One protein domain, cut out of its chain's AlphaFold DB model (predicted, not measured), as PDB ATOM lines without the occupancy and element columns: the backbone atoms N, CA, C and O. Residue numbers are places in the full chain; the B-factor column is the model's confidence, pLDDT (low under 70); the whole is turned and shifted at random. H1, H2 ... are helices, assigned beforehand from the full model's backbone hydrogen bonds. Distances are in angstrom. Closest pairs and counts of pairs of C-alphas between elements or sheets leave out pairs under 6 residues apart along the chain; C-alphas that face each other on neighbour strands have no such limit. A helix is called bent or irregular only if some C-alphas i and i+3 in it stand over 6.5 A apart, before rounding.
ATOM      1  N   PHE A  11      30.521  -7.907 -35.192       61.38
ATOM      2  CA  PHE A  11      29.094  -8.209 -35.161       61.38
ATOM      3  C   PHE A  11      28.646  -8.772 -33.811       61.38
ATOM      4  O   PHE A  11      27.658  -8.297 -33.259       61.38
ATOM      5  N   THR A  12      29.380  -9.721 -33.221       62.84
ATOM      6  CA  THR A  12      29.017 -10.250 -31.896       62.84
ATOM      7  C   THR A  12      29.162  -9.183 -30.815       62.84
ATOM      8  O   THR A  12      28.330  -9.115 -29.918       62.84
ATOM      9  N   HIS A  13      30.135  -8.275 -30.940       59.47
ATOM     10  CA  HIS A  13      30.294  -7.149 -30.019       59.47
ATOM     11  C   HIS A  13      29.147  -6.122 -30.112       59.47
ATOM     12  O   HIS A  13      28.763  -5.531 -29.100       59.47
ATOM     13  N   VAL A  14      28.583  -5.903 -31.305       64.75
ATOM     14  CA  VAL A  14      27.399  -5.047 -31.497       64.75
ATOM     15  C   VAL A  14      26.148  -5.716 -30.922       64.75
ATOM     16  O   VAL A  14      25.422  -5.080 -30.167       64.75
ATOM     17  N   PHE A  15      25.940  -7.012 -31.170       62.53
ATOM     18  CA  PHE A  15      24.764  -7.729 -30.660       62.53
ATOM     19  C   PHE A  15      24.772  -7.931 -29.139       62.53
ATOM     20  O   PHE A  15      23.708  -7.907 -28.525       62.53
ATOM     21  N   VAL A  16      25.951  -8.049 -28.515       63.03
ATOM     22  CA  VAL A  16      26.086  -8.044 -27.046       63.03
ATOM     23  C   VAL A  16      25.679  -6.690 -26.454       63.03
ATOM     24  O   VAL A  16      25.034  -6.659 -25.412       63.03
ATOM     25  N   LYS A  17      25.992  -5.571 -27.125       60.06
ATOM     26  CA  LYS A  17      25.537  -4.232 -26.706       60.06
ATOM     27  C   LYS A  17      24.034  -4.009 -26.898       60.06
ATOM     28  O   LYS A  17      23.479  -3.134 -26.246       60.06
ATOM     29  N   SER A  18      23.395  -4.773 -27.780       60.53
ATOM     30  CA  SER A  18      21.955  -4.700 -28.053       60.53
ATOM     31  C   SER A  18      21.105  -5.658 -27.196       60.53
ATOM     32  O   SER A  18      19.907  -5.739 -27.429       60.53
ATOM     33  N   ASP A  19      21.693  -6.386 -26.233       59.12
ATOM     34  CA  ASP A  19      21.048  -7.376 -25.334       59.12
ATOM     35  C   ASP A  19      20.349  -8.577 -26.028       59.12
ATOM     36  O   ASP A  19      19.727  -9.429 -25.393       59.12
ATOM     37  N   ILE A  20      20.502  -8.737 -27.348       64.75
ATOM     38  CA  ILE A  20      19.905  -9.855 -28.100       64.75
ATOM     39  C   ILE A  20      20.863 -11.053 -28.080       64.75
ATOM     40  O   ILE A  20      21.586 -11.329 -29.041       64.75
ATOM     41  N   LYS A  21      20.852 -11.808 -26.977       66.50
ATOM     42  CA  LYS A  21      21.701 -13.003 -26.778       66.50
ATOM     43  C   LYS A  21      21.550 -14.048 -27.897       66.50
ATOM     44  O   LYS A  21      22.533 -14.668 -28.292       66.50
ATOM     45  N   LEU A  22      20.350 -14.195 -28.469       74.94
ATOM     46  CA  LEU A  22      20.079 -15.133 -29.569       74.94
ATOM     47  C   LEU A  22      20.873 -14.799 -30.848       74.94
ATOM     48  O   LEU A  22      21.384 -15.701 -31.513       74.94
ATOM     49  N   ALA A  23      21.038 -13.512 -31.169       74.12
ATOM     50  CA  ALA A  23      21.742 -13.069 -32.374       74.12
ATOM     51  C   ALA A  23      23.246 -13.386 -32.320       74.12
ATOM     52  O   ALA A  23      23.853 -13.714 -33.339       74.12
ATOM     53  N   VAL A  24      23.840 -13.367 -31.121       74.69
ATOM     54  CA  VAL A  24      25.247 -13.741 -30.903       74.69
ATOM     55  C   VAL A  24      25.486 -15.214 -31.256       74.69
ATOM     56  O   VAL A  24      26.466 -15.533 -31.928       74.69
ATOM     57  N   HIS A  25      24.580 -16.113 -30.856       80.69
ATOM     58  CA  HIS A  25      24.698 -17.544 -31.151       80.69
ATOM     59  C   HIS A  25      24.519 -17.855 -32.641       80.69
ATOM     60  O   HIS A  25      25.306 -18.623 -33.193       80.69
ATOM     61  N   ILE A  26      23.547 -17.216 -33.303       84.44
ATOM     62  CA  ILE A  26      23.338 -17.359 -34.753       84.44
ATOM     63  C   ILE A  26      24.578 -16.882 -35.518       84.44
ATOM     64  O   ILE A  26      25.071 -17.582 -36.399       84.44
ATOM     65  N   MET A  27      25.134 -15.726 -35.144       82.31
ATOM     66  CA  MET A  27      26.339 -15.191 -35.779       82.31
ATOM     67  C   MET A  27      27.543 -16.129 -35.604       82.31
ATOM     68  O   MET A  27      28.257 -16.400 -36.566       82.31
ATOM     69  N   ASN A  28      27.746 -16.682 -34.407       84.75
ATOM     70  CA  ASN A  28      28.813 -17.657 -34.170       84.75
ATOM     71  C   ASN A  28      28.636 -18.933 -35.005       84.75
ATOM     72  O   ASN A  28      29.624 -19.450 -35.527       84.75
ATOM     73  N   ALA A  29      27.402 -19.419 -35.170       87.19
ATOM     74  CA  ALA A  29      27.120 -20.565 -36.031       87.19
ATOM     75  C   ALA A  29      27.495 -20.272 -37.493       87.19
ATOM     76  O   ALA A  29      28.216 -21.055 -38.104       87.19
ATOM     77  N   VAL A  30      27.107 -19.106 -38.022       89.31
ATOM     78  CA  VAL A  30      27.479 -18.671 -39.380       89.31
ATOM     79  C   VAL A  30      28.998 -18.568 -39.536       89.31
ATOM     80  O   VAL A  30      29.554 -19.068 -40.516       89.31
ATOM     81  N   ILE A  31      29.699 -17.974 -38.566       87.56
ATOM     82  CA  ILE A  31      31.167 -17.877 -38.583       87.56
ATOM     83  C   ILE A  31      31.799 -19.276 -38.633       87.56
ATOM     84  O   ILE A  31      32.661 -19.532 -39.469       87.56
ATOM     85  N   LEU A  32      31.342 -20.214 -37.802       88.81
ATOM     86  CA  LEU A  32      31.845 -21.590 -37.818       88.81
ATOM     87  C   LEU A  32      31.585 -22.283 -39.164       88.81
ATOM     88  O   LEU A  32      32.496 -22.897 -39.719       88.81
ATOM     89  N   THR A  33      30.381 -22.149 -39.724       92.00
ATOM     90  CA  THR A  33      30.029 -22.747 -41.020       92.00
ATOM     91  C   THR A  33      30.861 -22.163 -42.164       92.00
ATOM     92  O   THR A  33      31.356 -22.911 -43.008       92.00
ATOM     93  N   THR A  34      31.059 -20.844 -42.189       92.06
ATOM     94  CA  THR A  34      31.859 -20.174 -43.229       92.06
ATOM     95  C   THR A  34      33.327 -20.584 -43.170       92.06
ATOM     96  O   THR A  34      33.901 -20.910 -44.208       92.06
ATOM     97  N   ILE A  35      33.920 -20.662 -41.974       90.38
ATOM     98  CA  ILE A  35      35.305 -21.124 -41.800       90.38
ATOM     99  C   ILE A  35      35.445 -22.586 -42.237       90.38
ATOM    100  O   ILE A  35      36.399 -22.925 -42.936       90.38
ATOM    101  N   LEU A  36      34.491 -23.449 -41.878       90.88
ATOM    102  CA  LEU A  36      34.517 -24.864 -42.253       90.88
ATOM    103  C   LEU A  36      34.404 -25.058 -43.776       90.88
ATOM    104  O   LEU A  36      35.144 -25.848 -44.362       90.88
ATOM    105  N   SER A  37      33.529 -24.290 -44.429       92.44
ATOM    106  CA  SER A  37      33.367 -24.302 -45.887       92.44
ATOM    107  C   SER A  37      34.615 -23.789 -46.621       92.44
ATOM    108  O   SER A  37      35.115 -24.438 -47.549       92.44
ATOM    109  N   ALA A  38      35.173 -22.663 -46.164       89.38
ATOM    110  CA  ALA A  38      36.405 -22.102 -46.710       89.38
ATOM    111  C   ALA A  38      37.589 -23.069 -46.537       89.38
ATOM    112  O   ALA A  38      38.355 -23.289 -47.476       89.38
ATOM    113  N   GLY A  39      37.696 -23.708 -45.366       89.38
ATOM    114  CA  GLY A  39      38.720 -24.707 -45.070       89.38
ATOM    115  C   GLY A  39      38.661 -25.913 -46.008       89.38
ATOM    116  O   GLY A  39      39.691 -26.314 -46.547       89.38
ATOM    117  N   ASN A  40      37.468 -26.450 -46.278       89.62
ATOM    118  CA  ASN A  40      37.316 -27.587 -47.189       89.62
ATOM    119  C   ASN A  40      37.754 -27.248 -48.626       89.62
ATOM    120  O   ASN A  40      38.426 -28.043 -49.283       89.62
ATOM    121  N   SER A  41      37.435 -26.039 -49.096       89.44
ATOM    122  CA  SER A  41      37.838 -25.569 -50.429       89.44
ATOM    123  C   SER A  41      39.351 -25.354 -50.527       89.44
ATOM    124  O   SER A  41      39.974 -25.764 -51.506       89.44
ATOM    125  N   ALA A  42      39.964 -24.771 -49.493       86.31
ATOM    126  CA  ALA A  42      41.411 -24.580 -49.434       86.31
ATOM    127  C   ALA A  42      42.165 -25.920 -49.430       86.31
ATOM    128  O   ALA A  42      43.138 -26.082 -50.167       86.31
ATOM    129  N   LEU A  43      41.690 -26.905 -48.659       85.81
ATOM    130  CA  LEU A  43      42.261 -28.256 -48.647       85.81
ATOM    131  C   LEU A  43      42.152 -28.921 -50.021       85.81
ATOM    132  O   LEU A  43      43.130 -29.495 -50.499       85.81
ATOM    133  N   TYR A  44      41.002 -28.793 -50.690       85.25
ATOM    134  CA  TYR A  44      40.820 -29.316 -52.042       85.25
ATOM    135  C   TYR A  44      41.818 -28.702 -53.036       85.25
ATOM    136  O   TYR A  44      42.522 -29.430 -53.738       85.25
ATOM    137  N   VAL A  45      41.959 -27.373 -53.062       87.06
ATOM    138  CA  VAL A  45      42.921 -26.695 -53.951       87.06
ATOM    139  C   VAL A  45      44.350 -27.167 -53.676       87.06
ATOM    140  O   VAL A  45      45.067 -27.555 -54.600       87.06
ATOM    141  N   CYS A  46      44.752 -27.224 -52.409       84.75
ATOM    142  CA  CYS A  46      46.084 -27.671 -52.027       84.75
ATOM    143  C   CYS A  46      46.363 -29.129 -52.425       84.75
ATOM    144  O   CYS A  46      47.461 -29.412 -52.903       84.75
ATOM    145  N   THR A  47      45.390 -30.047 -52.305       83.62
ATOM    146  CA  THR A  47      45.570 -31.426 -52.801       83.62
ATOM    147  C   THR A  47      45.891 -31.469 -54.289       83.62
ATOM    148  O   THR A  47      46.754 -32.238 -54.705       83.62
ATOM    149  N   ARG A  48      45.229 -30.635 -55.100       82.31
ATOM    150  CA  ARG A  48      45.411 -30.613 -56.557       82.31
ATOM    151  C   ARG A  48      46.750 -30.000 -56.949       82.31
ATOM    152  O   ARG A  48      47.412 -30.536 -57.832       82.31
ATOM    153  N   ILE A  49      47.171 -28.938 -56.259       85.50
ATOM    154  CA  ILE A  49      48.498 -28.334 -56.446       85.50
ATOM    155  C   ILE A  49      49.589 -29.345 -56.084       85.50
ATOM    156  O   ILE A  49      50.517 -29.555 -56.862       85.50
ATOM    157  N   LEU A  50      49.462 -30.018 -54.936       82.94
ATOM    158  CA  LEU A  50      50.449 -31.004 -54.503       82.94
ATOM    159  C   LEU A  50      50.489 -32.225 -55.429       82.94
ATOM    160  O   LEU A  50      51.569 -32.733 -55.715       82.94
ATOM    161  N   TYR A  51      49.334 -32.668 -55.929       82.44
ATOM    162  CA  TYR A  51      49.250 -33.741 -56.916       82.44
ATOM    163  C   TYR A  51      49.956 -33.370 -58.227       82.44
ATOM    164  O   TYR A  51      50.761 -34.154 -58.723       82.44
ATOM    165  N   ALA A  52      49.713 -32.166 -58.760       82.38
ATOM    166  CA  ALA A  52      50.407 -31.675 -59.953       82.38
ATOM    167  C   ALA A  52      51.928 -31.609 -59.729       82.38
ATOM    168  O   ALA A  52      52.704 -32.062 -60.566       82.38
ATOM    169  N   LEU A  53      52.355 -31.144 -58.552       80.44
ATOM    170  CA  LEU A  53      53.767 -31.060 -58.183       80.44
ATOM    171  C   LEU A  53      54.426 -32.444 -58.033       80.44
ATOM    172  O   LEU A  53      55.585 -32.625 -58.406       80.44
ATOM    173  N   ALA A  54      53.692 -33.430 -57.511       80.00
ATOM    174  CA  ALA A  54      54.141 -34.820 -57.422       80.00
ATOM    175  C   ALA A  54      54.236 -35.476 -58.808       80.00
ATOM    176  O   ALA A  54      55.192 -36.204 -59.074       80.00
ATOM    177  N   HIS A  55      53.300 -35.162 -59.709       76.00
ATOM    178  CA  HIS A  55      53.318 -35.625 -61.095       76.00
ATOM    179  C   HIS A  55      54.500 -35.043 -61.892       76.00
ATOM    180  O   HIS A  55      55.125 -35.751 -62.674       76.00
ATOM    181  N   GLU A  56      54.870 -33.783 -61.647       79.31
ATOM    182  CA  GLU A  56      56.079 -33.152 -62.207       79.31
ATOM    183  C   GLU A  56      57.393 -33.633 -61.554       79.31
ATOM    184  O   GLU A  56      58.469 -33.153 -61.905       79.31
ATOM    185  N   GLY A  57      57.336 -34.552 -60.581       73.00
ATOM    186  CA  GLY A  57      58.512 -35.076 -59.877       73.00
ATOM    187  C   GLY A  57      59.155 -34.102 -58.879       73.00
ATOM    188  O   GLY A  57      60.208 -34.408 -58.325       73.00
ATOM    189  N   LYS A  58      58.524 -32.948 -58.623       69.44
ATOM    190  CA  LYS A  58      58.996 -31.906 -57.691       69.44
ATOM    191  C   LYS A  58      58.543 -32.134 -56.244       69.44
ATOM    192  O   LYS A  58      59.048 -31.476 -55.339       69.44
ATOM    193  N   ALA A  59      57.609 -33.057 -56.009       71.69
ATOM    194  CA  ALA A  59      57.182 -33.479 -54.676       71.69
ATOM    195  C   ALA A  59      57.380 -34.989 -54.463       71.69
ATOM    196  O   ALA A  59      57.489 -35.765 -55.412       71.69
ATOM    197  N   LEU A  60      57.425 -35.406 -53.192       61.25
ATOM    198  CA  LEU A  60      57.580 -36.807 -52.786       61.25
ATOM    199  C   LEU A  60      56.547 -37.692 -53.503       61.25
ATOM    200  O   LEU A  60      55.342 -37.473 -53.369       61.25
ATOM    201  N   LYS A  61      57.019 -38.733 -54.210       61.34
ATOM    202  CA  LYS A  61      56.183 -39.659 -55.004       61.34
ATOM    203  C   LYS A  61      55.012 -40.262 -54.220       61.34
ATOM    204  O   LYS A  61      53.995 -40.593 -54.824       61.34
ATOM    205  N   TYR A  62      55.118 -40.346 -52.894       62.16
ATOM    206  CA  TYR A  62      54.050 -40.790 -51.992       62.16
ATOM    207  C   TYR A  62      52.759 -39.958 -52.096       62.16
ATOM    208  O   TYR A  62      51.674 -40.502 -51.901       62.16
ATOM    209  N   PHE A  63      52.842 -38.678 -52.479       65.00
ATOM    210  CA  PHE A  63      51.667 -37.829 -52.718       65.00
ATOM    211  C   PHE A  63      50.995 -38.065 -54.083       65.00
ATOM    212  O   PHE A  63      49.928 -37.520 -54.336       65.00
ATOM    213  N   THR A  64      51.559 -38.916 -54.944       61.75
ATOM    214  CA  THR A  64      50.927 -39.321 -56.219       61.75
ATOM    215  C   THR A  64      49.881 -40.421 -56.013       61.75
ATOM    216  O   THR A  64      49.090 -40.697 -56.912       61.75
ATOM    217  N   TYR A  65      49.868 -41.073 -54.842       64.25
ATOM    218  CA  TYR A  65      48.904 -42.127 -54.551       64.25
ATOM    219  C   TYR A  65      47.524 -41.524 -54.283       64.25
ATOM    220  O   TYR A  65      47.284 -40.879 -53.258       64.25
ATOM    221  N   VAL A  66      46.618 -41.753 -55.227       69.69
ATOM    222  CA  VAL A  66      45.247 -41.257 -55.200       69.69
ATOM    223  C   VAL A  66      44.300 -42.436 -55.001       69.69
ATOM    224  O   VAL A  66      44.341 -43.415 -55.742       69.69
ATOM    225  N   THR A  67      43.437 -42.355 -53.988       69.19
ATOM    226  CA  THR A  67      42.373 -43.346 -53.768       69.19
ATOM    227  C   THR A  67      41.280 -43.216 -54.834       69.19
ATOM    228  O   THR A  67      41.137 -42.172 -55.461       69.19
ATOM    229  N   ARG A  68      40.435 -44.245 -55.004       61.22
ATOM    230  CA  ARG A  68      39.291 -44.283 -55.943       61.22
ATOM    231  C   ARG A  68      38.370 -43.049 -55.892       61.22
ATOM    232  O   ARG A  68      37.746 -42.711 -56.889       61.22
ATOM    233  N   HIS A  69      38.316 -42.358 -54.754       66.94
ATOM    234  CA  HIS A  69      37.561 -41.115 -54.562       66.94
ATOM    235  C   HIS A  69      38.336 -39.833 -54.919       66.94
ATOM    236  O   HIS A  69      37.890 -38.742 -54.589       66.94
ATOM    237  N   SER A  70      39.483 -39.931 -55.597       65.75
ATOM    238  CA  SER A  70      40.360 -38.797 -55.929       65.75
ATOM    239  C   SER A  70      40.949 -38.058 -54.717       65.75
ATOM    240  O   SER A  70      41.329 -36.894 -54.815       65.75
ATOM    241  N   ILE A  71      41.041 -38.734 -53.568       71.94
ATOM    242  CA  ILE A  71      41.519 -38.158 -52.304       71.94
ATOM    243  C   ILE A  71      42.950 -38.638 -52.034       71.94
ATOM    244  O   ILE A  71      43.225 -39.839 -52.064       71.94
ATOM    245  N   LEU A  72      43.852 -37.697 -51.741       78.88
ATOM    246  CA  LEU A  72      45.225 -37.972 -51.316       78.88
ATOM    247  C   LEU A  72      45.243 -38.195 -49.793       78.88
ATOM    248  O   LEU A  72      45.318 -37.242 -49.017       78.88
ATOM    249  N   ILE A  73      45.184 -39.451 -49.345       76.94
ATOM    250  CA  ILE A  73      45.140 -39.789 -47.905       76.94
ATOM    251  C   ILE A  73      46.389 -39.272 -47.174       76.94
ATOM    252  O   ILE A  73      46.282 -38.693 -46.095       76.94
TER     253      ILE A  73
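What this domain is: This is residues 11 to 73 of the 124 residues of the protein "Hypothetical protein" of Rotaria sp. Silwood1 (UniProt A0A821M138). One long helix, H2, not bent, makes the longest axis of this model; beside its first residues the short helix H1 folds back as a hairpin with it, and past residue 55 a tight link turns back into the very short helix H3, which packs on residues 50 to 55 of H2. After H3 a loop of residues 65 to 73, with no named element, ends the printed part, while the stretch of H2 from residue 29 to 43 stands free between the two ends. The printed part has 63 residues with three named helices, in the order H1, H2, H3, and no named strand; the class is all helix. The whole is extended, a rod, with a radius of gyration of the C-alphas of 19.6 A and spans of 58 by 22 by 12 A.

Where its parts are: H2 is the longest helix, residues 21 to 55, and measures 51.9 A from first to last C-alpha. It begins with C-alpha 21 at (21.701, -13.003, -26.778) and ends with C-alpha 55 at (53.318, -35.625, -61.095). H1, before it, holds residues 11 to 17 and measures 10.0 A; C-alpha 11 is at (29.094, -8.209, -35.161). H3, after H2, holds residues 61 to 64 and measures 5.4 A, with C-alpha 64 at (50.927, -39.321, -56.219).

How they stand to each other: H2 touches H1 with its residues 21 to 28 alone, and the closest C-alphas, those of Thr 12 and Val 24, are 5.2 A apart. The two helices form a helical hairpin, with a shallow tilt of 16 degrees, opposite ways. H2 touches H3 with its residues 50 to 55 alone, and the closest C-alphas, those of Ala 54 and Thr 64, are 5.7 A apart. H1 and H3 are apart. In H1 every O i to N i+4 pair is within hydrogen-bond range, in H2 30 of 31 are, and H3, with 4 residues, is too short for such a pair; its one O i to N i+3 pair is within range.

The domain as a whole: The two C-alphas farthest apart, those of Asp 19 and Gly 57, are 58.0 A from each other, and the first and last printed C-alphas, those of Phe 11 and Ile 73, are 37.6 A apart. The printed part has no cut. The links from H1 to H2, with 3 residues between them, and from H2 to H3, with 5, are tight. The mean pLDDT of the printed part is 76.3. It is under 70 in 23 residues: residues 11 to 21, residue 58 and residues 60 to 70. The mean is 84 in H2, 62 in H1 and 63 in H3.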